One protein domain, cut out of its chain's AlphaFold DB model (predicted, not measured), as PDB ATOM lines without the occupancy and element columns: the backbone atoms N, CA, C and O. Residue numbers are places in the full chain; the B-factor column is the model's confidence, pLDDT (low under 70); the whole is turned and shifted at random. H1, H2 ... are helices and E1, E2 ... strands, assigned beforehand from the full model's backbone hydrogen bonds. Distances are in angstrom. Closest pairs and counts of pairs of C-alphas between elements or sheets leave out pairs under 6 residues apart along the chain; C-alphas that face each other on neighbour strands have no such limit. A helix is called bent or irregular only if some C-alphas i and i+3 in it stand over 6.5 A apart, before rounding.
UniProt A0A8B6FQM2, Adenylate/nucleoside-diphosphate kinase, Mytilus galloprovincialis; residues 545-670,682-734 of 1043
ATOM      1  N   ARG A 545     -43.398 -43.813  33.272       93.56
ATOM      2  CA  ARG A 545     -42.703 -43.200  32.128       93.56
ATOM      3  C   ARG A 545     -42.425 -41.744  32.448       93.56
ATOM      4  O   ARG A 545     -43.348 -40.937  32.458       93.56
ATOM      5  N   MET A 546     -41.178 -41.397  32.738       95.31
ATOM      6  CA  MET A 546     -40.828 -40.039  33.167       95.31
ATOM      7  C   MET A 546     -39.598 -39.511  32.436       95.31
ATOM      8  O   MET A 546     -38.753 -40.274  31.975       95.31
ATOM      9  N   ALA A 547     -39.475 -38.191  32.366       96.12
ATOM     10  CA  ALA A 547     -38.254 -37.506  31.971       96.12
ATOM     11  C   ALA A 547     -37.816 -36.573  33.097       96.12
ATOM     12  O   ALA A 547     -38.639 -35.876  33.682       96.12
ATOM     13  N   VAL A 548     -36.522 -36.564  33.411       96.56
ATOM     14  CA  VAL A 548     -35.936 -35.666  34.408       96.56
ATOM     15  C   VAL A 548     -34.960 -34.738  33.694       96.56
ATOM     16  O   VAL A 548     -33.876 -35.150  33.269       96.56
ATOM     17  N   ILE A 549     -35.344 -33.472  33.571       95.25
ATOM     18  CA  ILE A 549     -34.574 -32.406  32.930       95.25
ATOM     19  C   ILE A 549     -34.087 -31.386  33.971       95.25
ATOM     20  O   ILE A 549     -34.427 -31.445  35.149       95.25
ATOM     21  N   GLY A 550     -33.174 -30.502  33.578       93.88
ATOM     22  CA  GLY A 550     -32.539 -29.550  34.493       93.88
ATOM     23  C   GLY A 550     -31.164 -29.101  33.992       93.88
ATOM     24  O   GLY A 550     -30.548 -29.806  33.182       93.88
ATOM     25  N   PRO A 551     -30.586 -28.031  34.550       93.06
ATOM     26  CA  PRO A 551     -29.248 -27.559  34.199       93.06
ATOM     27  C   PRO A 551     -28.152 -28.522  34.697       93.06
ATOM     28  O   PRO A 551     -28.388 -29.341  35.592       93.06
ATOM     29  N   PRO A 552     -26.931 -28.495  34.134       89.50
ATOM     30  CA  PRO A 552     -25.856 -29.408  34.534       89.50
ATOM     31  C   PRO A 552     -25.611 -29.390  36.054       89.50
ATOM     32  O   PRO A 552     -25.769 -28.366  36.705       89.50
ATOM     33  N   LYS A 553     -25.234 -30.541  36.629       88.62
ATOM     34  CA  LYS A 553     -24.981 -30.721  38.078       88.62
ATOM     35  C   LYS A 553     -26.193 -30.467  39.012       88.62
ATOM     36  O   LYS A 553     -26.019 -30.402  40.226       88.62
ATOM     37  N   SER A 554     -27.427 -30.433  38.493       91.06
ATOM     38  CA  SER A 554     -28.645 -30.313  39.321       91.06
ATOM     39  C   SER A 554     -29.025 -31.567  40.128       91.06
ATOM     40  O   SER A 554     -29.839 -31.471  41.037       91.06
ATOM     41  N   GLY A 555     -28.431 -32.735  39.844       89.75
ATOM     42  CA  GLY A 555     -28.719 -33.992  40.557       89.75
ATOM     43  C   GLY A 555     -29.657 -34.971  39.834       89.75
ATOM     44  O   GLY A 555     -30.002 -35.994  40.413       89.75
ATOM     45  N   LYS A 556     -30.010 -34.712  38.564       93.31
ATOM     46  CA  LYS A 556     -30.889 -35.568  37.729       93.31
ATOM     47  C   LYS A 556     -30.518 -37.048  37.758       93.31
ATOM     48  O   LYS A 556     -31.349 -37.886  38.078       93.31
ATOM     49  N   THR A 557     -29.251 -37.359  37.487       91.88
ATOM     50  CA  THR A 557     -28.766 -38.742  37.436       91.88
ATOM     51  C   THR A 557     -28.871 -39.438  38.789       91.88
ATOM     52  O   THR A 557     -29.206 -40.614  38.836       91.88
ATOM     53  N   ALA A 558     -28.642 -38.720  39.895       91.94
ATOM     54  CA  ALA A 558     -28.803 -39.282  41.234       91.94
ATOM     55  C   ALA A 558     -30.276 -39.603  41.532       91.94
ATOM     56  O   ALA A 558     -30.572 -40.684  42.031       91.94
ATOM     57  N   LEU A 559     -31.194 -38.701  41.161       94.31
ATOM     58  CA  LEU A 559     -32.634 -38.930  41.279       94.31
ATOM     59  C   LEU A 559     -33.083 -40.134  40.433       94.31
ATOM     60  O   LEU A 559     -33.760 -41.025  40.935       94.31
ATOM     61  N   ALA A 560     -32.661 -40.189  39.167       94.12
ATOM     62  CA  ALA A 560     -32.997 -41.284  38.265       94.12
ATOM     63  C   ALA A 560     -32.437 -42.632  38.749       94.12
ATOM     64  O   ALA A 560     -33.145 -43.630  38.693       94.12
ATOM     65  N   ASN A 561     -31.202 -42.673  39.262       92.88
ATOM     66  CA  ASN A 561     -30.610 -43.897  39.814       92.88
ATOM     67  C   ASN A 561     -31.375 -44.407  41.039       92.88
ATOM     68  O   ASN A 561     -31.625 -45.603  41.128       92.88
ATOM     69  N   ARG A 562     -31.825 -43.517  41.931       91.62
ATOM     70  CA  ARG A 562     -32.613 -43.925  43.102       91.62
ATOM     71  C   ARG A 562     -33.926 -44.611  42.706       91.62
ATOM     72  O   ARG A 562     -34.288 -45.645  43.253       91.62
ATOM     73  N   PHE A 563     -34.590 -44.107  41.667       90.88
ATOM     74  CA  PHE A 563     -35.758 -44.762  41.073       90.88
ATOM     75  C   PHE A 563     -35.445 -46.140  40.456       90.88
ATOM     76  O   PHE A 563     -36.279 -47.047  40.513       90.88
ATOM     77  N   VAL A 564     -34.257 -46.320  39.865       89.00
ATOM     78  CA  VAL A 564     -33.792 -47.631  39.372       89.00
ATOM     79  C   VAL A 564     -33.587 -48.599  40.535       89.00
ATOM     80  O   VAL A 564     -34.013 -49.746  40.434       89.00
ATOM     81  N   GLU A 565     -32.963 -48.150  41.623       86.62
ATOM     82  CA  GLU A 565     -32.653 -48.964  42.803       86.62
ATOM     83  C   GLU A 565     -33.919 -49.420  43.542       86.62
ATOM     84  O   GLU A 565     -34.060 -50.608  43.824       86.62
ATOM     85  N   GLU A 566     -34.869 -48.513  43.794       83.69
ATOM     86  CA  GLU A 566     -36.068 -48.814  44.590       83.69
ATOM     87  C   GLU A 566     -37.192 -49.490  43.768       83.69
ATOM     88  O   GLU A 566     -37.835 -50.440  44.230       83.69
ATOM     89  N   TYR A 567     -37.416 -49.057  42.517       84.31
ATOM     90  CA  TYR A 567     -38.569 -49.489  41.701       84.31
ATOM     91  C   TYR A 567     -38.204 -50.307  40.460       84.31
ATOM     92  O   TYR A 567     -39.072 -50.899  39.814       84.31
ATOM     93  N   GLY A 568     -36.919 -50.387  40.119       84.06
ATOM     94  CA  GLY A 568     -36.441 -51.248  39.039       84.06
ATOM     95  C   GLY A 568     -36.671 -50.711  37.640       84.06
ATOM     96  O   GLY A 568     -36.614 -51.494  36.684       84.06
ATOM     97  N   LEU A 569     -36.915 -49.406  37.529       89.75
ATOM     98  CA  LEU A 569     -37.074 -48.684  36.272       89.75
ATOM     99  C   LEU A 569     -35.804 -48.756  35.420       89.75
ATOM    100  O   LEU A 569     -34.712 -49.034  35.916       89.75
ATOM    101  N   VAL A 570     -35.938 -48.503  34.119       91.69
ATOM    102  CA  VAL A 570     -34.782 -48.391  33.221       91.69
ATOM    103  C   VAL A 570     -34.372 -46.925  33.117       91.69
ATOM    104  O   VAL A 570     -35.109 -46.105  32.573       91.69
ATOM    105  N   ARG A 571     -33.182 -46.573  33.616       94.00
ATOM    106  CA  ARG A 571     -32.596 -45.252  33.344       94.00
ATOM    107  C   ARG A 571     -31.991 -45.243  31.948       94.00
ATOM    108  O   ARG A 571     -31.070 -46.011  31.668       94.00
ATOM    109  N   LEU A 572     -32.448 -44.319  31.111       94.50
ATOM    110  CA  LEU A 572     -31.915 -44.100  29.772       94.50
ATOM    111  C   LEU A 572     -31.433 -42.657  29.647       94.50
ATOM    112  O   LEU A 572     -32.215 -41.715  29.712       94.50
ATOM    113  N   SER A 573     -30.131 -42.481  29.445       93.69
ATOM    114  CA  SER A 573     -29.601 -41.246  28.864       93.69
ATOM    115  C   SER A 573     -29.365 -41.467  27.374       93.69
ATOM    116  O   SER A 573     -29.134 -42.598  26.944       93.69
ATOM    117  N   ILE A 574     -29.355 -40.400  26.574       92.50
ATOM    118  CA  ILE A 574     -29.135 -40.529  25.126       92.50
ATOM    119  C   ILE A 574     -27.795 -41.214  24.803       92.50
ATOM    120  O   ILE A 574     -27.705 -42.064  23.920       92.50
ATOM    121  N   GLY A 575     -26.755 -40.917  25.588       90.06
ATOM    122  CA  GLY A 575     -25.444 -41.552  25.460       90.06
ATOM    123  C   GLY A 575     -25.427 -43.022  25.885       90.06
ATOM    124  O   GLY A 575     -24.652 -43.801  25.337       90.06
ATOM    125  N   GLU A 576     -26.254 -43.414  26.856       91.31
ATOM    126  CA  GLU A 576     -26.449 -44.819  27.229       91.31
ATOM    127  C   GLU A 576     -27.208 -45.574  26.134       91.31
ATOM    128  O   GLU A 576     -26.744 -46.626  25.709       91.31
ATOM    129  N   ALA A 577     -28.298 -45.006  25.609       92.81
ATOM    130  CA  ALA A 577     -29.079 -45.611  24.533       92.81
ATOM    131  C   ALA A 577     -28.225 -45.867  23.279       92.81
ATOM    132  O   ALA A 577     -28.202 -46.979  22.756       92.81
ATOM    133  N   MET A 578     -27.434 -44.875  22.848       93.75
ATOM    134  CA  MET A 578     -26.501 -45.055  21.731       93.75
ATOM    135  C   MET A 578     -25.465 -46.150  22.018       93.75
ATOM    136  O   MET A 578     -25.199 -46.977  21.149       93.75
ATOM    137  N   ARG A 579     -24.877 -46.183  23.226       92.81
ATOM    138  CA  ARG A 579     -23.901 -47.220  23.606       92.81
ATOM    139  C   ARG A 579     -24.512 -48.616  23.596       92.81
ATOM    140  O   ARG A 579     -23.886 -49.515  23.043       92.81
ATOM    141  N   ARG A 580     -25.722 -48.791  24.133       92.44
ATOM    142  CA  ARG A 580     -26.438 -50.075  24.102       92.44
ATOM    143  C   ARG A 580     -26.676 -50.551  22.679       92.44
ATOM    144  O   ARG A 580     -26.272 -51.655  22.348       92.44
ATOM    145  N   VAL A 581     -27.194 -49.694  21.797       93.25
ATOM    146  CA  VAL A 581     -27.381 -50.049  20.377       93.25
ATOM    147  C   VAL A 581     -26.053 -50.419  19.707       93.25
ATOM    148  O   VAL A 581     -25.989 -51.399  18.962       93.25
ATOM    149  N   MET A 582     -24.977 -49.673  19.982       92.44
ATOM    150  CA  MET A 582     -23.658 -49.965  19.411       92.44
ATOM    151  C   MET A 582     -23.089 -51.313  19.878       92.44
ATOM    152  O   MET A 582     -22.495 -52.025  19.069       92.44
ATOM    153  N   LEU A 583     -23.282 -51.665  21.153       92.12
ATOM    154  CA  LEU A 583     -22.733 -52.874  21.772       92.12
ATOM    155  C   LEU A 583     -23.599 -54.118  21.536       92.12
ATOM    156  O   LEU A 583     -23.075 -55.176  21.192       92.12
ATOM    157  N   GLU A 584     -24.912 -54.000  21.708       91.12
ATOM    158  CA  GLU A 584     -25.863 -55.116  21.651       91.12
ATOM    159  C   GLU A 584     -26.305 -55.424  20.215       91.12
ATOM    160  O   GLU A 584     -26.566 -56.579  19.878       91.12
ATOM    161  N   GLN A 585     -26.347 -54.413  19.335       89.94
ATOM    162  CA  GLN A 585     -26.776 -54.561  17.939       89.94
ATOM    163  C   GLN A 585     -25.735 -54.050  16.925       89.94
ATOM    164  O   GLN A 585     -26.064 -53.242  16.046       89.94
ATOM    165  N   PRO A 586     -24.486 -54.558  16.947       89.00
ATOM    166  CA  PRO A 586     -23.387 -54.044  16.120       89.00
ATOM    167  C   PRO A 586     -23.614 -54.210  14.609       89.00
ATOM    168  O   PRO A 586     -23.024 -53.500  13.800       89.00
ATOM    169  N   LYS A 587     -24.475 -55.153  14.202       90.50
ATOM    170  CA  LYS A 587     -24.780 -55.423  12.788       90.50
ATOM    171  C   LYS A 587     -25.871 -54.514  12.212       90.50
ATOM    172  O   LYS A 587     -26.025 -54.492  10.989       90.50
ATOM    173  N   SER A 588     -26.610 -53.791  13.058       94.19
ATOM    174  CA  SER A 588     -27.691 -52.903  12.622       94.19
ATOM    175  C   SER A 588     -27.145 -51.713  11.830       94.19
ATOM    176  O   SER A 588     -26.051 -51.213  12.105       94.19
ATOM    177  N   ASP A 589     -27.903 -51.236  10.844       93.56
ATOM    178  CA  ASP A 589     -27.481 -50.072  10.058       93.56
ATOM    179  C   ASP A 589     -27.425 -48.799  10.905       93.56
ATOM    180  O   ASP A 589     -26.534 -47.974  10.702       93.56
ATOM    181  N   LEU A 590     -28.291 -48.689  11.916       93.31
ATOM    182  CA  LEU A 590     -28.219 -47.628  12.916       93.31
ATOM    183  C   LEU A 590     -26.885 -47.661  13.672       93.31
ATOM    184  O   LEU A 590     -26.200 -46.643  13.726       93.31
ATOM    185  N   SER A 591     -26.465 -48.823  14.189       93.69
ATOM    186  CA  SER A 591     -25.175 -48.961  14.878       93.69
ATOM    187  C   SER A 591     -24.001 -48.591  13.971       93.69
ATOM    188  O   SER A 591     -23.149 -47.799  14.366       93.69
ATOM    189  N   LYS A 592     -23.987 -49.052  12.712       93.69
ATOM    190  CA  LYS A 592     -22.941 -48.675  11.742       93.69
ATOM    191  C   LYS A 592     -22.877 -47.164  11.523       93.69
ATOM    192  O   LYS A 592     -21.782 -46.606  11.443       93.69
ATOM    193  N   GLN A 593     -24.027 -46.497  11.416       94.50
ATOM    194  CA  GLN A 593     -24.082 -45.042  11.270       94.50
ATOM    195  C   GLN A 593     -23.581 -44.338  12.538       94.50
ATOM    196  O   GLN A 593     -22.702 -43.482  12.435       94.50
ATOM    197  N   LEU A 594     -24.044 -44.746  13.723       93.81
ATOM    198  CA  LEU A 594     -23.580 -44.209  15.007       93.81
ATOM    199  C   LEU A 594     -22.061 -44.357  15.163       93.81
ATOM    200  O   LEU A 594     -21.362 -43.368  15.388       93.81
ATOM    201  N   VAL A 595     -21.529 -45.564  14.943       93.25
ATOM    202  CA  VAL A 595     -20.088 -45.848  14.999       93.25
ATOM    203  C   VAL A 595     -19.331 -44.996  13.984       93.25
ATOM    204  O   VAL A 595     -18.296 -44.430  14.324       93.25
ATOM    205  N   LYS A 596     -19.841 -44.827  12.759       93.62
ATOM    206  CA  LYS A 596     -19.219 -43.969  11.735       93.62
ATOM    207  C   LYS A 596     -19.137 -42.503  12.172       93.62
ATOM    208  O   LYS A 596     -18.134 -41.861  11.880       93.62
ATOM    209  N   HIS A 597     -20.158 -41.964  12.839       93.31
ATOM    210  CA  HIS A 597     -20.120 -40.594  13.364       93.31
ATOM    211  C   HIS A 597     -19.127 -40.470  14.526       93.31
ATOM    212  O   HIS A 597     -18.243 -39.615  14.487       93.31
ATOM    213  N   VAL A 598     -19.214 -41.376  15.504       90.88
ATOM    214  CA  VAL A 598     -18.372 -41.361  16.711       90.88
ATOM    215  C   VAL A 598     -16.892 -41.567  16.375       90.88
ATOM    216  O   VAL A 598     -16.048 -40.806  16.838       90.88
ATOM    217  N   THR A 599     -16.559 -42.536  15.517       91.06
ATOM    218  CA  THR A 599     -15.165 -42.809  15.098       91.06
ATOM    219  C   THR A 599     -14.546 -41.668  14.294       91.06
ATOM    220  O   THR A 599     -13.331 -41.498  14.312       91.06
ATOM    221  N   LYS A 600     -15.370 -40.852  13.623       93.50
ATOM    222  CA  LYS A 600     -14.936 -39.633  12.924       93.50
ATOM    223  C   LYS A 600     -14.853 -38.401  13.830       93.50
ATOM    224  O   LYS A 600     -14.484 -37.338  13.342       93.50
ATOM    225  N   GLY A 601     -15.228 -38.514  15.107       88.62
ATOM    226  CA  GLY A 601     -15.305 -37.380  16.030       88.62
ATOM    227  C   GLY A 601     -16.418 -36.379  15.694       88.62
ATOM    228  O   GLY A 601     -16.335 -35.221  16.097       88.62
ATOM    229  N   LEU A 602     -17.440 -36.796  14.939       90.50
ATOM    230  CA  LEU A 602     -18.587 -35.960  14.578       90.50
ATOM    231  C   LEU A 602     -19.703 -36.092  15.620       90.50
ATOM    232  O   LEU A 602     -19.890 -37.154  16.217       90.50
ATOM    233  N   THR A 603     -20.495 -35.032  15.792       87.94
ATOM    234  CA  THR A 603     -21.740 -35.104  16.563       87.94
ATOM    235  C   THR A 603     -22.737 -36.028  15.865       87.94
ATOM    236  O   THR A 603     -22.837 -36.059  14.634       87.94
ATOM    237  N   VAL A 604     -23.458 -36.814  16.660       92.94
ATOM    238  CA  VAL A 604     -24.520 -37.690  16.157       92.94
ATOM    239  C   VAL A 604     -25.765 -36.835  15.877       92.94
ATOM    240  O   VAL A 604     -26.136 -36.048  16.748       92.94
ATOM    241  N   PRO A 605     -26.403 -36.961  14.697       94.19
ATOM    242  CA  PRO A 605     -27.678 -36.305  14.403       94.19
ATOM    243  C   PRO A 605     -28.794 -36.721  15.372       94.19
ATOM    244  O   PRO A 605     -28.882 -37.896  15.745       94.19
ATOM    245  N   ASP A 606     -29.671 -35.781  15.733       94.19
ATOM    246  CA  ASP A 606     -30.777 -36.021  16.671       94.19
ATOM    247  C   ASP A 606     -31.707 -37.149  16.193       94.19
ATOM    248  O   ASP A 606     -32.176 -37.941  17.004       94.19
ATOM    249  N   GLU A 607     -31.906 -37.298  14.880       94.81
ATOM    250  CA  GLU A 607     -32.748 -38.343  14.288       94.81
ATOM    251  C   GLU A 607     -32.236 -39.750  14.626       94.81
ATOM    252  O   GLU A 607     -33.011 -40.626  15.013       94.81
ATOM    253  N   LEU A 608     -30.917 -39.960  14.529       94.62
ATOM    254  CA  LEU A 608     -30.286 -41.239  14.867       94.62
ATOM    255  C   LEU A 608     -30.275 -41.469  16.380       94.62
ATOM    256  O   LEU A 608     -30.419 -42.602  16.839       94.62
ATOM    257  N   ALA A 609     -30.113 -40.398  17.159       93.94
ATOM    258  CA  ALA A 609     -30.108 -40.467  18.612       93.94
ATOM    259  C   ALA A 609     -31.493 -40.861  19.160       93.94
ATOM    260  O   ALA A 609     -31.591 -41.785  19.969       93.94
ATOM    261  N   VAL A 610     -32.567 -40.228  18.672       95.19
ATOM    262  CA  VAL A 610     -33.950 -40.574  19.042       95.19
ATOM    263  C   VAL A 610     -34.308 -41.976  18.543       95.19
ATOM    264  O   VAL A 610     -34.935 -42.733  19.276       95.19
ATOM    265  N   GLN A 611     -33.845 -42.385  17.357       94.25
ATOM    266  CA  GLN A 611     -34.039 -43.760  16.884       94.25
ATOM    267  C   GLN A 611     -33.351 -44.797  17.791       94.25
ATOM    268  O   GLN A 611     -33.899 -45.871  18.028       94.25
ATOM    269  N   ALA A 612     -32.163 -44.491  18.319       94.19
ATOM    270  CA  ALA A 612     -31.496 -45.366  19.282       94.19
ATOM    271  C   ALA A 612     -32.257 -45.440  20.615       94.19
ATOM    272  O   ALA A 612     -32.316 -46.505  21.232       94.19
ATOM    273  N   LEU A 613     -32.850 -44.324  21.052       94.88
ATOM    274  CA  LEU A 613     -33.709 -44.287  22.234       94.88
ATOM    275  C   LEU A 613     -34.961 -45.156  22.047       94.88
ATOM    276  O   LEU A 613     -35.253 -45.970  22.916       94.88
ATOM    277  N   ASP A 614     -35.642 -45.022  20.911       94.50
ATOM    278  CA  ASP A 614     -36.835 -45.790  20.534       94.50
ATOM    279  C   ASP A 614     -36.599 -47.309  20.659       94.50
ATOM    280  O   ASP A 614     -37.308 -48.006  21.381       94.50
ATOM    281  N   ILE A 615     -35.494 -47.814  20.093       92.12
ATOM    282  CA  ILE A 615     -35.122 -49.237  20.189       92.12
ATOM    283  C   ILE A 615     -34.926 -49.683  21.645       92.12
ATOM    284  O   ILE A 615     -35.396 -50.754  22.027       92.12
ATOM    285  N   CYS A 616     -34.259 -48.875  22.473       92.25
ATOM    286  CA  CYS A 616     -34.068 -49.189  23.894       92.25
ATOM    287  C   CYS A 616     -35.393 -49.197  24.680       92.25
ATOM    288  O   CYS A 616     -35.539 -49.933  25.659       92.25
ATOM    289  N   LEU A 617     -36.375 -48.390  24.270       92.88
ATOM    290  CA  LEU A 617     -37.694 -48.349  24.904       92.88
ATOM    291  C   LEU A 617     -38.554 -49.575  24.569       92.88
ATOM    292  O   LEU A 617     -39.453 -49.905  25.343       92.88
ATOM    293  N   LEU A 618     -38.257 -50.296  23.485       90.69
ATOM    294  CA  LEU A 618     -38.914 -51.566  23.140       90.69
ATOM    295  C   LEU A 618     -38.494 -52.742  24.043       90.69
ATOM    296  O   LEU A 618     -39.091 -53.816  23.974       90.69
ATOM    297  N   GLU A 619     -37.490 -52.564  24.906       89.25
ATOM    298  CA  GLU A 619     -37.061 -53.592  25.855       89.25
ATOM    299  C   GLU A 619     -38.201 -53.993  26.817       89.25
ATOM    300  O   GLU A 619     -38.905 -53.145  27.373       89.25
ATOM    301  N   MET A 620     -38.351 -55.298  27.088       86.81
ATOM    302  CA  MET A 620     -39.385 -55.850  27.985       86.81
ATOM    303  C   MET A 620     -39.431 -55.153  29.352       86.81
ATOM    304  O   MET A 620     -40.510 -54.915  29.898       86.81
ATOM    305  N   ARG A 621     -38.270 -54.805  29.920       85.19
ATOM    306  CA  ARG A 621     -38.188 -54.116  31.214       85.19
ATOM    307  C   ARG A 621     -38.740 -52.689  31.134       85.19
ATOM    308  O   ARG A 621     -39.522 -52.304  32.002       85.19
ATOM    309  N   SER A 622     -38.410 -51.952  30.074       87.88
ATOM    310  CA  SER A 622     -38.928 -50.603  29.802       87.88
ATOM    311  C   SER A 622     -40.451 -50.598  29.624       87.88
ATOM    312  O   SER A 622     -41.117 -49.675  30.084       87.88
ATOM    313  N   GLN A 623     -41.018 -51.648  29.022       88.25
ATOM    314  CA  GLN A 623     -42.466 -51.773  28.815       88.25
ATOM    315  C   GLN A 623     -43.229 -52.202  30.075       88.25
ATOM    316  O   GLN A 623     -44.327 -51.711  30.327       88.25
ATOM    317  N   THR A 624     -42.659 -53.102  30.882       85.06
ATOM    318  CA  THR A 624     -43.344 -53.673  32.059       85.06
ATOM    319  C   THR A 624     -43.170 -52.853  33.333       85.06
ATOM    320  O   THR A 624     -44.105 -52.749  34.123       85.06
ATOM    321  N   ARG A 625     -41.983 -52.277  33.559       85.00
ATOM    322  CA  ARG A 625     -41.687 -51.447  34.738       85.00
ATOM    323  C   ARG A 625     -41.751 -49.963  34.417       85.00
ATOM    324  O   ARG A 625     -42.210 -49.186  35.248       85.00
ATOM    325  N   GLY A 626     -41.335 -49.587  33.212       91.62
ATOM    326  CA  GLY A 626     -41.206 -48.196  32.805       91.62
ATOM    327  C   GLY A 626     -39.754 -47.729  32.707       91.62
ATOM    328  O   GLY A 626     -38.805 -48.499  32.884       91.62
ATOM    329  N   TYR A 627     -39.583 -46.445  32.412       94.44
ATOM    330  CA  TYR A 627     -38.295 -45.820  32.143       94.44
ATOM    331  C   TYR A 627     -38.227 -44.387  32.673       94.44
ATOM    332  O   TYR A 627     -39.240 -43.694  32.808       94.44
ATOM    333  N   ILE A 628     -36.998 -43.932  32.914       96.38
ATOM    334  CA  ILE A 628     -36.682 -42.535  33.211       96.38
ATOM    335  C   ILE A 628     -35.662 -42.028  32.199       96.38
ATOM    336  O   ILE A 628     -34.549 -42.557  32.114       96.38
ATOM    337  N   LEU A 629     -36.032 -40.981  31.463       96.50
ATOM    338  CA  LEU A 629     -35.122 -40.259  30.580       96.50
ATOM    339  C   LEU A 629     -34.274 -39.285  31.407       96.50
ATOM    340  O   LEU A 629     -34.792 -38.334  31.988       96.50
ATOM    341  N   ASP A 630     -32.968 -39.536  31.481       95.25
ATOM    342  CA  ASP A 630     -32.018 -38.723  32.249       95.25
ATOM    343  C   ASP A 630     -31.412 -37.626  31.365       95.25
ATOM    344  O   ASP A 630     -30.528 -37.887  30.542       95.25
ATOM    345  N   GLY A 631     -31.899 -36.394  31.542       90.31
ATOM    346  CA  GLY A 631     -31.396 -35.208  30.853       90.31
ATOM    347  C   GLY A 631     -31.769 -35.118  29.373       90.31
ATOM    348  O   GLY A 631     -31.038 -34.477  28.625       90.31
ATOM    349  N   PHE A 632     -32.861 -35.758  28.949       92.88
ATOM    350  CA  PHE A 632     -33.376 -35.726  27.576       92.88
ATOM    351  C   PHE A 632     -34.903 -35.535  27.601       92.88
ATOM    352  O   PHE A 632     -35.547 -36.177  28.436       92.88
ATOM    353  N   PRO A 633     -35.501 -34.711  26.717       94.06
ATOM    354  CA  PRO A 633     -34.894 -33.933  25.627       94.06
ATOM    355  C   PRO A 633     -34.181 -32.649  26.090       94.06
ATOM    356  O   PRO A 633     -34.388 -32.163  27.199       94.06
ATOM    357  N   THR A 634     -33.317 -32.113  25.223       91.25
ATOM    358  CA  THR A 634     -32.515 -30.892  25.455       91.25
ATOM    359  C   THR A 634     -32.761 -29.778  24.442       91.25
ATOM    360  O   THR A 634     -32.387 -28.640  24.711       91.25
ATOM    361  N   THR A 635     -33.375 -30.085  23.298       92.69
ATOM    362  CA  THR A 635     -33.714 -29.125  22.236       92.69
ATOM    363  C   THR A 635     -35.146 -29.353  21.764       92.69
ATOM    364  O   THR A 635     -35.664 -30.468  21.866       92.69
ATOM    365  N   MET A 636     -35.777 -28.327  21.187       93.56
ATOM    366  CA  MET A 636     -37.131 -28.469  20.629       93.56
ATOM    367  C   MET A 636     -37.217 -29.490  19.497       93.56
ATOM    368  O   MET A 636     -38.153 -30.279  19.450       93.56
ATOM    369  N   LYS A 637     -36.188 -29.567  18.648       93.88
ATOM    370  CA  LYS A 637     -36.119 -30.572  17.581       93.88
ATOM    371  C   LYS A 637     -36.193 -32.004  18.127       93.88
ATOM    372  O   LYS A 637     -36.814 -32.873  17.526       93.88
ATOM    373  N   GLN A 638     -35.568 -32.265  19.276       94.50
ATOM    374  CA  GLN A 638     -35.648 -33.576  19.923       94.50
ATOM    375  C   GLN A 638     -37.059 -33.865  20.442       94.50
ATOM    376  O   GLN A 638     -37.495 -35.007  20.352       94.50
ATOM    377  N   VAL A 639     -37.767 -32.851  20.952       94.31
ATOM    378  CA  VAL A 639     -39.172 -32.978  21.370       94.31
ATOM    379  C   VAL A 639     -40.050 -33.356  20.177       94.31
ATOM    380  O   VAL A 639     -40.765 -34.346  20.256       94.31
ATOM    381  N   GLU A 640     -39.929 -32.646  19.053       93.94
ATOM    382  CA  GLU A 640     -40.679 -32.935  17.820       93.94
ATOM    383  C   GLU A 640     -40.454 -34.381  17.344       93.94
ATOM    384  O   GLU A 640     -41.410 -35.131  17.153       93.94
ATOM    385  N   LEU A 641     -39.190 -34.815  17.261       95.44
ATOM    386  CA  LEU A 641     -38.828 -36.180  16.860       95.44
ATOM    387  C   LEU A 641     -39.331 -37.255  17.840       95.44
ATOM    388  O   LEU A 641     -39.644 -38.376  17.430       95.44
ATOM    389  N   MET A 642     -39.376 -36.949  19.141       94.38
ATOM    390  CA  MET A 642     -39.959 -37.842  20.147       94.38
ATOM    391  C   MET A 642     -41.471 -37.966  19.956       94.38
ATOM    392  O   MET A 642     -41.988 -39.085  19.983       94.38
ATOM    393  N   THR A 643     -42.166 -36.851  19.717       91.50
ATOM    394  CA  THR A 643     -43.613 -36.826  19.472       91.50
ATOM    395  C   THR A 643     -43.978 -37.591  18.199       91.50
ATOM    396  O   THR A 643     -44.888 -38.415  18.235       91.50
ATOM    397  N   GLU A 644     -43.224 -37.423  17.106       92.38
ATOM    398  CA  GLU A 644     -43.410 -38.181  15.855       92.38
ATOM    399  C   GLU A 644     -43.332 -39.704  16.060       92.38
ATOM    400  O   GLU A 644     -44.022 -40.470  15.390       92.38
ATOM    401  N   ARG A 645     -42.506 -40.152  17.014       91.81
ATOM    402  CA  ARG A 645     -42.336 -41.568  17.376       91.81
ATOM    403  C   ARG A 645     -43.212 -42.015  18.545       91.81
ATOM    404  O   ARG A 645     -43.042 -43.128  19.034       91.81
ATOM    405  N   CYS A 646     -44.144 -41.176  19.001       89.69
ATOM    406  CA  CYS A 646     -45.021 -41.449  20.144       89.69
ATOM    407  C   CYS A 646     -44.264 -41.731  21.462       89.69
ATOM    408  O   CYS A 646     -44.759 -42.444  22.339       89.69
ATOM    409  N   ILE A 647     -43.065 -41.164  21.632       92.19
ATOM    410  CA  ILE A 647     -42.274 -41.263  22.863       92.19
ATOM    411  C   ILE A 647     -42.647 -40.088  23.772       92.19
ATOM    412  O   ILE A 647     -41.936 -39.089  23.845       92.19
ATOM    413  N   ILE A 648     -43.770 -40.212  24.478       90.69
ATOM    414  CA  ILE A 648     -44.288 -39.160  25.366       90.69
ATOM    415  C   ILE A 648     -44.111 -39.609  26.824       90.69
ATOM    416  O   ILE A 648     -44.753 -40.573  27.257       90.69
ATOM    417  N   PRO A 649     -43.227 -38.963  27.610       93.19
ATOM    418  CA  PRO A 649     -43.160 -39.193  29.048       93.19
ATOM    419  C   PRO A 649     -44.491 -38.814  29.704       93.19
ATOM    420  O   PRO A 649     -45.053 -37.769  29.402       93.19
ATOM    421  N   VAL A 650     -44.974 -39.617  30.650       93.62
ATOM    422  CA  VAL A 650     -46.188 -39.295  31.416       93.62
ATOM    423  C   VAL A 650     -45.950 -38.098  32.338       93.62
ATOM    424  O   VAL A 650     -46.867 -37.326  32.583       93.62
ATOM    425  N   ARG A 651     -44.720 -37.912  32.839       94.75
ATOM    426  CA  ARG A 651     -44.305 -36.704  33.574       94.75
ATOM    427  C   ARG A 651     -42.937 -36.217  33.143       94.75
ATOM    428  O   ARG A 651     -42.010 -37.016  33.009       94.75
ATOM    429  N   VAL A 652     -42.797 -34.902  33.021       95.75
ATOM    430  CA  VAL A 652     -41.519 -34.226  32.791       95.75
ATOM    431  C   VAL A 652     -41.186 -33.400  34.031       95.75
ATOM    432  O   VAL A 652     -41.859 -32.417  34.317       95.75
ATOM    433  N   ILE A 653     -40.169 -33.813  34.789       96.56
ATOM    434  CA  ILE A 653     -39.701 -33.116  35.991       96.56
ATOM    435  C   ILE A 653     -38.505 -32.236  35.633       96.56
ATOM    436  O   ILE A 653     -37.447 -32.743  35.263       96.56
ATOM    437  N   GLU A 654     -38.643 -30.927  35.808       95.88
ATOM    438  CA  GLU A 654     -37.542 -29.972  35.747       95.88
ATOM    439  C   GLU A 654     -36.955 -29.733  37.143       95.88
ATOM    440  O   GLU A 654     -37.624 -29.205  38.029       95.88
ATOM    441  N   LEU A 655     -35.679 -30.081  37.331       95.62
ATOM    442  CA  LEU A 655     -34.921 -29.723  38.529       95.62
ATOM    443  C   LEU A 655     -34.369 -28.300  38.405       95.62
ATOM    444  O   LEU A 655     -33.344 -28.090  37.753       95.62
ATOM    445  N   GLU A 656     -35.010 -27.341  39.065       93.81
ATOM    446  CA  GLU A 656     -34.607 -25.934  39.074       93.81
ATOM    447  C   GLU A 656     -33.508 -25.681  40.111       93.81
ATOM    448  O   GLU A 656     -33.614 -26.072  41.273       93.81
ATOM    449  N   ILE A 657     -32.429 -25.023  39.694       93.31
ATOM    450  CA  ILE A 657     -31.302 -24.694  40.567       93.31
ATOM    451  C   ILE A 657     -30.633 -23.408  40.089       93.31
ATOM    452  O   ILE A 657     -30.510 -23.167  38.883       93.31
ATOM    453  N   ASN A 658     -30.183 -22.575  41.023       92.06
ATOM    454  CA  ASN A 658     -29.500 -21.336  40.692       92.06
ATOM    455  C   ASN A 658     -28.179 -21.606  39.955       92.06
ATOM    456  O   ASN A 658     -27.397 -22.496  40.300       92.06
ATOM    457  N   SER A 659     -27.890 -20.760  38.966       90.56
ATOM    458  CA  SER A 659     -26.637 -20.766  38.205       90.56
ATOM    459  C   SER A 659     -25.396 -20.752  39.105       90.56
ATOM    460  O   SER A 659     -24.411 -21.416  38.795       90.56
ATOM    461  N   LYS A 660     -25.439 -20.044  40.245       90.00
ATOM    462  CA  LYS A 660     -24.327 -20.023  41.215       90.00
ATOM    463  C   LYS A 660     -24.062 -21.405  41.809       90.00
ATOM    464  O   LYS A 660     -22.920 -21.860  41.819       90.00
ATOM    465  N   GLU A 661     -25.113 -22.085  42.250       90.38
ATOM    466  CA  GLU A 661     -25.015 -23.405  42.872       90.38
ATOM    467  C   GLU A 661     -24.540 -24.464  41.865       90.38
ATOM    468  O   GLU A 661     -23.713 -25.316  42.191       90.38
ATOM    469  N   VAL A 662     -24.961 -24.358  40.600       89.81
ATOM    470  CA  VAL A 662     -24.455 -25.196  39.498       89.81
ATOM    471  C   VAL A 662     -22.929 -25.090  39.363       89.81
ATOM    472  O   VAL A 662     -22.245 -26.113  39.254       89.81
ATOM    473  N   MET A 663     -22.378 -23.872  39.426       88.56
ATOM    474  CA  MET A 663     -20.928 -23.647  39.380       88.56
ATOM    475  C   MET A 663     -20.221 -24.206  40.622       88.56
ATOM    476  O   MET A 663     -19.180 -24.851  40.488       88.56
ATOM    477  N   VAL A 664     -20.790 -24.007  41.819       88.62
ATOM    478  CA  VAL A 664     -20.243 -24.520  43.091       88.62
ATOM    479  C   VAL A 664     -20.172 -26.047  43.081       88.62
ATOM    480  O   VAL A 664     -19.112 -26.619  43.352       88.62
ATOM    481  N   ARG A 665     -21.263 -26.725  42.702       88.25
ATOM    482  CA  ARG A 665     -21.301 -28.191  42.581       88.25
ATOM    483  C   ARG A 665     -20.317 -28.694  41.528       88.25
ATOM    484  O   ARG A 665     -19.636 -29.688  41.762       88.25
ATOM    485  N   GLY A 666     -20.194 -27.989  40.401       84.44
ATOM    486  CA  GLY A 666     -19.211 -28.297  39.361       84.44
ATOM    487  C   GLY A 666     -17.759 -28.205  39.848       84.44
ATOM    488  O   GLY A 666     -16.959 -29.091  39.551       84.44
ATOM    489  N   LEU A 667     -17.420 -27.174  40.630       82.44
ATOM    490  CA  LEU A 667     -16.091 -27.015  41.233       82.44
ATOM    491  C   LEU A 667     -15.796 -28.099  42.273       82.44
ATOM    492  O   LEU A 667     -14.713 -28.678  42.248       82.44
ATOM    493  N   ARG A 668     -16.756 -28.410  43.152       83.19
ATOM    494  CA  ARG A 668     -16.596 -29.459  44.170       83.19
ATOM    495  C   ARG A 668     -16.376 -30.828  43.532       83.19
ATOM    496  O   ARG A 668     -15.466 -31.550  43.922       83.19
ATOM    497  N   ASP A 669     -17.164 -31.152  42.510       78.56
ATOM    498  CA  ASP A 669     -17.002 -32.388  41.749       78.56
ATOM    499  C   ASP A 669     -15.621 -32.455  41.073       78.56
ATOM    500  O   ASP A 669     -14.989 -33.511  41.059       78.56
ATOM    501  N   ARG A 670     -15.095 -31.316  40.583       73.44
ATOM    502  CA  ARG A 670     -13.725 -31.197  40.042       73.44
ATOM    503  C   ARG A 670     -12.641 -31.637  41.018       73.44
ATOM    504  O   ARG A 670     -11.651 -32.215  40.582       73.44
ATOM    505  N   SER A 682     -14.410 -27.986  32.447       77.19
ATOM    506  CA  SER A 682     -13.924 -26.654  32.823       77.19
ATOM    507  C   SER A 682     -15.100 -25.745  33.196       77.19
ATOM    508  O   SER A 682     -16.216 -25.915  32.699       77.19
ATOM    509  N   ALA A 683     -14.852 -24.736  34.036       80.44
ATOM    510  CA  ALA A 683     -15.872 -23.743  34.386       80.44
ATOM    511  C   ALA A 683     -16.461 -23.059  33.136       80.44
ATOM    512  O   ALA A 683     -17.657 -22.790  33.086       80.44
ATOM    513  N   GLN A 684     -15.641 -22.854  32.100       84.19
ATOM    514  CA  GLN A 684     -16.070 -22.301  30.814       84.19
ATOM    515  C   GLN A 684     -17.037 -23.239  30.078       84.19
ATOM    516  O   GLN A 684     -18.088 -22.800  29.623       84.19
ATOM    517  N   ILE A 685     -16.730 -24.538  30.003       83.94
ATOM    518  CA  ILE A 685     -17.603 -25.522  29.344       83.94
ATOM    519  C   ILE A 685     -18.923 -25.664  30.105       83.94
ATOM    520  O   ILE A 685     -19.986 -25.755  29.495       83.94
ATOM    521  N   LEU A 686     -18.872 -25.654  31.438       85.75
ATOM    522  CA  LEU A 686     -20.063 -25.728  32.278       85.75
ATOM    523  C   LEU A 686     -20.953 -24.486  32.109       85.75
ATOM    524  O   LEU A 686     -22.168 -24.634  31.996       85.75
ATOM    525  N   ALA A 687     -20.358 -23.296  31.989       88.44
ATOM    526  CA  ALA A 687     -21.077 -22.063  31.677       88.44
ATOM    527  C   ALA A 687     -21.730 -22.101  30.282       88.44
ATOM    528  O   ALA A 687     -22.887 -21.713  30.145       88.44
ATOM    529  N   ILE A 688     -21.037 -22.631  29.264       89.81
ATOM    530  CA  ILE A 688     -21.603 -22.811  27.914       89.81
ATOM    531  C   ILE A 688     -22.797 -23.776  27.951       89.81
ATOM    532  O   ILE A 688     -23.851 -23.470  27.400       89.81
ATOM    533  N   LYS A 689     -22.664 -24.918  28.641       88.06
ATOM    534  CA  LYS A 689     -23.756 -25.895  28.803       88.06
ATOM    535  C   LYS A 689     -24.961 -25.294  29.528       88.06
ATOM    536  O   LYS A 689     -26.095 -25.552  29.141       88.06
ATOM    537  N   LEU A 690     -24.719 -24.491  30.564       90.81
ATOM    538  CA  LEU A 690     -25.768 -23.800  31.308       90.81
ATOM    539  C   LEU A 690     -26.487 -22.755  30.442       90.81
ATOM    540  O   LEU A 690     -27.713 -22.705  30.442       90.81
ATOM    541  N   ALA A 691     -25.741 -21.961  29.669       91.62
ATOM    542  CA  ALA A 691     -26.312 -20.979  28.751       91.62
ATOM    543  C   ALA A 691     -27.161 -21.640  27.653       91.62
ATOM    544  O   ALA A 691     -28.253 -21.160  27.355       91.62
ATOM    545  N   ALA A 692     -26.691 -22.760  27.093       90.75
ATOM    546  CA  ALA A 692     -27.446 -23.540  26.115       90.75
ATOM    547  C   ALA A 692     -28.751 -24.091  26.711       90.75
ATOM    548  O   ALA A 692     -29.809 -23.924  26.112       90.75
ATOM    549  N   TYR A 693     -28.697 -24.665  27.919       91.56
ATOM    550  CA  TYR A 693     -29.889 -25.155  28.619       91.56
ATOM    551  C   TYR A 693     -30.918 -24.042  28.856       91.56
ATOM    552  O   TYR A 693     -32.084 -24.197  28.508       91.56
ATOM    553  N   ASN A 694     -30.488 -22.892  29.388       91.44
ATOM    554  CA  ASN A 694     -31.388 -21.776  29.697       91.44
ATOM    555  C   ASN A 694     -32.090 -21.206  28.454       91.44
ATOM    556  O   ASN A 694     -33.172 -20.639  28.574       91.44
ATOM    557  N   LYS A 695     -31.477 -21.337  27.273       92.69
ATOM    558  CA  LYS A 695     -32.074 -20.909  26.006       92.69
ATOM    559  C   LYS A 695     -33.175 -21.868  25.541       92.69
ATOM    560  O   LYS A 695     -34.225 -21.411  25.106       92.69
ATOM    561  N   GLU A 696     -32.925 -23.173  25.618       93.19
ATOM    562  CA  GLU A 696     -33.817 -24.205  25.070       93.19
ATOM    563  C   GLU A 696     -34.920 -24.638  26.047       93.19
ATOM    564  O   GLU A 696     -35.950 -25.151  25.626       93.19
ATOM    565  N   VAL A 697     -34.756 -24.419  27.354       92.19
ATOM    566  CA  VAL A 697     -35.735 -24.891  28.346       92.19
ATOM    567  C   VAL A 697     -37.085 -24.179  28.260       92.19
ATOM    568  O   VAL A 697     -38.113 -24.817  28.456       92.19
ATOM    569  N   SER A 698     -37.105 -22.878  27.955       92.94
ATOM    570  CA  SER A 698     -38.348 -22.103  27.852       92.94
ATOM    571  C   SER A 698     -39.299 -22.652  26.782       92.94
ATOM    572  O   SER A 698     -40.433 -22.962  27.142       92.94
ATOM    573  N   PRO A 699     -38.875 -22.866  25.519       94.88
ATOM    574  CA  PRO A 699     -39.773 -23.433  24.516       94.88
ATOM    575  C   PRO A 699     -40.154 -24.892  24.812       94.88
ATOM    576  O   PRO A 699     -41.294 -25.274  24.567       94.88
ATOM    577  N   ILE A 700     -39.257 -25.699  25.401       94.06
ATOM    578  CA  ILE A 700     -39.581 -27.082  25.807       94.06
ATOM    579  C   ILE A 700     -40.675 -27.082  26.878       94.06
ATOM    580  O   ILE A 700     -41.609 -27.882  26.818       94.06
ATOM    581  N   ARG A 701     -40.560 -26.181  27.855       93.81
ATOM    582  CA  ARG A 701     -41.552 -26.006  28.913       93.81
ATOM    583  C   ARG A 701     -42.903 -25.609  28.331       93.81
ATOM    584  O   ARG A 701     -43.886 -26.281  28.615       93.81
ATOM    585  N   GLU A 702     -42.935 -24.570  27.500       92.69
ATOM    586  CA  GLU A 702     -44.166 -24.089  26.863       92.69
ATOM    587  C   GLU A 702     -44.854 -25.200  26.059       92.69
ATOM    588  O   GLU A 702     -46.065 -25.371  26.171       92.69
ATOM    589  N   TYR A 703     -44.085 -26.014  25.328       92.81
ATOM    590  CA  TYR A 703     -44.620 -27.151  24.580       92.81
ATOM    591  C   TYR A 703     -45.291 -28.192  25.483       92.81
ATOM    592  O   TYR A 703     -46.451 -28.534  25.270       92.81
ATOM    593  N   TYR A 704     -44.602 -28.690  26.516       91.56
ATOM    594  CA  TYR A 704     -45.178 -29.707  27.404       91.56
ATOM    595  C   TYR A 704     -46.318 -29.161  28.281       91.56
ATOM    596  O   TYR A 704     -47.224 -29.917  28.630       91.56
ATOM    597  N   GLU A 705     -46.304 -27.870  28.625       89.88
ATOM    598  CA  GLU A 705     -47.404 -27.208  29.340       89.88
ATOM    599  C   GLU A 705     -48.660 -27.065  28.461       89.88
ATOM    600  O   GLU A 705     -49.764 -27.265  28.964       89.88
ATOM    601  N   GLN A 706     -48.508 -26.776  27.162       86.81
ATOM    602  CA  GLN A 706     -49.630 -26.560  26.235       86.81
ATOM    603  C   GLN A 706     -50.168 -27.851  25.605       86.81
ATOM    604  O   GLN A 706     -51.382 -28.037  25.542       86.81
ATOM    605  N   GLU A 707     -49.289 -28.745  25.145       86.31
ATOM    606  CA  GLU A 707     -49.689 -29.943  24.397       86.31
ATOM    607  C   GLU A 707     -50.068 -31.109  25.312       86.31
ATOM    608  O   GLU A 707     -51.034 -31.813  25.037       86.31
ATOM    609  N   HIS A 708     -49.335 -31.334  26.409       85.12
ATOM    610  CA  HIS A 708     -49.498 -32.544  27.232       85.12
ATOM    611  C   HIS A 708     -49.893 -32.280  28.693       85.12
ATOM    612  O   HIS A 708     -50.289 -33.219  29.386       85.12
ATOM    613  N   MET A 709     -49.785 -31.037  29.178       86.50
ATOM    614  CA  MET A 709     -50.054 -30.632  30.570       86.50
ATOM    615  C   MET A 709     -49.361 -31.528  31.618       86.50
ATOM    616  O   MET A 709     -49.921 -31.856  32.665       86.50
ATOM    617  N   ASN A 710     -48.133 -31.964  31.333       91.50
ATOM    618  CA  ASN A 710     -47.410 -32.971  32.121       91.50
ATOM    619  C   ASN A 710     -46.051 -32.488  32.669       91.50
ATOM    620  O   ASN A 710     -45.272 -33.294  33.195       91.50
ATOM    621  N   PHE A 711     -45.769 -31.189  32.558       93.12
ATOM    622  CA  PHE A 711     -44.532 -30.555  33.008       93.12
ATOM    623  C   PHE A 711     -44.618 -30.110  34.474       93.12
ATOM    624  O   PHE A 711     -45.578 -29.455  34.873       93.12
ATOM    625  N   ILE A 712     -43.614 -30.443  35.290       94.75
ATOM    626  CA  ILE A 712     -43.581 -30.121  36.722       94.75
ATOM    627  C   ILE A 712     -42.203 -29.598  37.120       94.75
ATOM    628  O   ILE A 712     -41.178 -30.207  36.824       94.75
ATOM    629  N   LYS A 713     -42.180 -28.492  37.863       95.19
ATOM    630  CA  LYS A 713     -40.962 -27.887  38.412       95.19
ATOM    631  C   LYS A 713     -40.706 -28.369  39.836       95.19
ATOM    632  O   LYS A 713     -41.610 -28.373  40.671       95.19
ATOM    633  N   VAL A 714     -39.465 -28.748  40.125       95.88
ATOM    634  CA  VAL A 714     -39.012 -29.197  41.447       95.88
ATOM    635  C   VAL A 714     -37.714 -28.475  41.798       95.88
ATOM    636  O   VAL A 714     -36.756 -28.486  41.031       95.88
ATOM    637  N   SER A 715     -37.650 -27.862  42.982       93.06
ATOM    638  CA  SER A 715     -36.432 -27.187  43.446       93.06
ATOM    639  C   SER A 715     -35.326 -28.200  43.757       93.06
ATOM    640  O   SER A 715     -35.431 -28.980  44.702       93.06
ATOM    641  N   GLY A 716     -34.237 -28.165  42.988       90.56
ATOM    642  CA  GLY A 716     -33.027 -28.971  43.187       90.56
ATOM    643  C   GLY A 716     -32.039 -28.398  44.216       90.56
ATOM    644  O   GLY A 716     -30.942 -28.943  44.393       90.56
ATOM    645  N   GLU A 717     -32.396 -27.289  44.870       89.19
ATOM    646  CA  GLU A 717     -31.611 -26.656  45.943       89.19
ATOM    647  C   GLU A 717     -31.866 -27.286  47.314       89.19
ATOM    648  O   GLU A 717     -31.027 -27.184  48.205       89.19
ATOM    649  N   ARG A 718     -33.001 -27.975  47.478       91.94
ATOM    650  CA  ARG A 718     -33.358 -28.676  48.715       91.94
ATOM    651  C   ARG A 718     -32.553 -29.970  48.897       91.94
ATOM    652  O   ARG A 718     -31.777 -30.385  48.033       91.94
ATOM    653  N   SER A 719     -32.731 -30.618  50.050       92.94
ATOM    654  CA  SER A 719     -32.045 -31.871  50.375       92.94
ATOM    655  C   SER A 719     -32.376 -32.983  49.367       92.94
ATOM    656  O   SER A 719     -33.460 -33.016  48.781       92.94
ATOM    657  N   LYS A 720     -31.453 -33.942  49.196       91.25
ATOM    658  CA  LYS A 720     -31.670 -35.120  48.330       91.25
ATOM    659  C   LYS A 720     -32.942 -35.885  48.710       91.25
ATOM    660  O   LYS A 720     -33.624 -36.400  47.831       91.25
ATOM    661  N   TRP A 721     -33.243 -35.945  50.008       93.00
ATOM    662  CA  TRP A 721     -34.435 -36.591  50.553       93.00
ATOM    663  C   TRP A 721     -35.716 -35.850  50.170       93.00
ATOM    664  O   TRP A 721     -36.657 -36.478  49.702       93.00
ATOM    665  N   TRP A 722     -35.732 -34.517  50.263       95.25
ATOM    666  CA  TRP A 722     -36.896 -33.733  49.850       95.25
ATOM    667  C   TRP A 722     -37.165 -33.853  48.345       95.25
ATOM    668  O   TRP A 722     -38.300 -34.084  47.937       95.25
ATOM    669  N   VAL A 723     -36.118 -33.740  47.516       95.00
ATOM    670  CA  VAL A 723     -36.244 -33.878  46.052       95.00
ATOM    671  C   VAL A 723     -36.747 -35.273  45.684       95.00
ATOM    672  O   VAL A 723     -37.587 -35.406  44.794       95.00
ATOM    673  N   TRP A 724     -36.255 -36.300  46.382       94.88
ATOM    674  CA  TRP A 724     -36.731 -37.670  46.237       94.88
ATOM    675  C   TRP A 724     -38.214 -37.796  46.579       94.88
ATOM    676  O   TRP A 724     -38.982 -38.165  45.698       94.88
ATOM    677  N   ASN A 725     -38.620 -37.423  47.797       94.69
ATOM    678  CA  ASN A 725     -40.009 -37.536  48.246       94.69
ATOM    679  C   ASN A 725     -40.953 -36.800  47.304       94.69
ATOM    680  O   ASN A 725     -41.939 -37.373  46.855       94.69
ATOM    681  N   ARG A 726     -40.601 -35.571  46.907       95.81
ATOM    682  CA  ARG A 726     -41.438 -34.794  45.995       95.81
ATOM    683  C   ARG A 726     -41.574 -35.450  44.621       95.81
ATOM    684  O   ARG A 726     -42.654 -35.459  44.041       95.81
ATOM    685  N   SER A 727     -40.484 -35.994  44.086       95.00
ATOM    686  CA  SER A 727     -40.511 -36.697  42.796       95.00
ATOM    687  C   SER A 727     -41.274 -38.020  42.885       95.00
ATOM    688  O   SER A 727     -41.933 -38.417  41.925       95.00
ATOM    689  N   LEU A 728     -41.190 -38.692  44.032       93.31
ATOM    690  CA  LEU A 728     -41.891 -39.933  44.314       93.31
ATOM    691  C   LEU A 728     -43.403 -39.703  44.461       93.31
ATOM    692  O   LEU A 728     -44.177 -40.436  43.854       93.31
ATOM    693  N   GLU A 729     -43.826 -38.651  45.166       94.00
ATOM    694  CA  GLU A 729     -45.226 -38.199  45.230       94.00
ATOM    695  C   GLU A 729     -45.802 -37.975  43.828       94.00
ATOM    696  O   GLU A 729     -46.849 -38.522  43.490       94.00
ATOM    697  N   ILE A 730     -45.075 -37.244  42.975       93.88
ATOM    698  CA  ILE A 730     -45.477 -36.992  41.583       93.88
ATOM    699  C   ILE A 730     -45.681 -38.309  40.818       93.88
ATOM    700  O   ILE A 730     -46.653 -38.457  40.073       93.88
ATOM    701  N   ALA A 731     -44.774 -39.275  40.993       92.88
ATOM    702  CA  ALA A 731     -44.895 -40.587  40.368       92.88
ATOM    703  C   ALA A 731     -46.110 -41.365  40.909       92.88
ATOM    704  O   ALA A 731     -46.878 -41.917  40.117       92.88
ATOM    705  N   HIS A 732     -46.324 -41.369  42.230       92.25
ATOM    706  CA  HIS A 732     -47.468 -42.022  42.872       92.25
ATOM    707  C   HIS A 732     -48.802 -41.447  42.407       92.25
ATOM    708  O   HIS A 732     -49.688 -42.212  42.023       92.25
ATOM    709  N   ASP A 733     -48.943 -40.122  42.392       91.81
ATOM    710  CA  ASP A 733     -50.165 -39.448  41.954       91.81
ATOM    711  C   ASP A 733     -50.484 -39.787  40.502       91.81
ATOM    712  O   ASP A 733     -51.621 -40.129  40.164       91.81
ATOM    713  N   SER A 734     -49.461 -39.776  39.647       92.00
ATOM    714  CA  SER A 734     -49.614 -40.125  38.241       92.00
ATOM    715  C   SER A 734     -50.065 -41.575  38.054       92.00
ATOM    716  O   SER A 734     -51.011 -41.839  37.314       92.00
TER     717      SER A 734
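What this domain is: This is residues 545 to 670 and 682 to 734 of the 1043 residues of the protein "Adenylate/nucleoside-diphosphate kinase" of Mytilus galloprovincialis (UniProt A0A8B6FQM2). A twisted, parallel five-stranded sheet forms the core, with H1 and H9 covering one face and H8b on the other; past its edge strand E2, the crossed helices H2, H3 and H4 form a side lobe. H7 and H8a pair beyond the end of E4, and H6 packs on H4. The printed part has 179 residues, with nine named helices and five strands in the order E1 H1 E2 H2 H3 H4 H5 E3 H6 E4 H7 H8 E5 H9; the sheet's order is E2 E3 E1 E4 E5, and the class is mixed. It is compact, with a radius of gyration of the C-alphas of 16.3 A and spans of 46 by 40 by 32 A.

How they stand to each other: Start at E1, residues 545 to 549: it is parallel to E3, residues 626 to 630 (N 548 to O 629, 2.9 A), and to E4, residues 651 to 656 (N 549 to O 653, 2.8 A). Edge strand E2, residues 570 to 572, is parallel to E3, with N 572 and O 628 at 2.9 A; edge strand E5, residues 711 to 715, is parallel to E4, with N 654 and O 712 at 2.8 A. H1, residues 556 to 567, is on the sheet at a height of 8.6 A, over E3 and, only just, E2 with 3 C-alphas. E1, H1, E2 form a split strand-helix-strand unit, another strand lying between its two, with a right-handed crossover; so do E3, H6 (residues 636 to 644), E4. H4, residues 606 to 617, is the hub: it touches H2, residues 574 to 584, at a steep tilt of 66 degrees, with C-alphas 577 and 613 closest at 5.3 A. H4 only just touches H3, residues 589 to 599, with 3 pairs of C-alphas within 8 A, and touches H6 with residues 606 to 610 alone. Between E2 and E3, which with H2, H3, H4 and H5 form an unsplit unit, H5, residues 620 to 624, is on the sheet but, only just, over none of its strands: 2 C-alphas fall on E3. By its hydrogen bonds H8, residues 683 to 708, was assigned as one helix, but it is bent, with C-alphas 695 and 698 at 6.6 A; its arms are H8a, residues 683 to 695, and H8b, residues 698 to 708. H8a touches H7, residues 659 to 670, with C-alphas 663 and 683 closest at 7.1 A. H8b, at a height of 9.5 A, lies on the opposite face from H1 and H9, residues 720 to 734, giving three layers, helices on both faces of the sheet. In each helix and arm, every O i to N i+4 pair is within hydrogen-bond range.

Where its parts are: Find C-alpha 545 at (-42.703, -43.200, 32.128), where E1 begins its 13.5 A. H8a is 18.5 A long and begins at (-15.872, -23.743, 34.386). H9 spans 21.2 A and ends at C-alpha 734, (-49.614, -40.125, 38.241).

The domain as a whole: The C-alphas farthest apart are those of Lys 600 and Asp 733, 45.6 A. Residues 671 to 681 are cut out; C-alphas 670 and 682 are 8.5 A apart across the cut. Of the links printed whole, none is long. The mean pLDDT of the printed part is 91.5, and no printed residue is under 70.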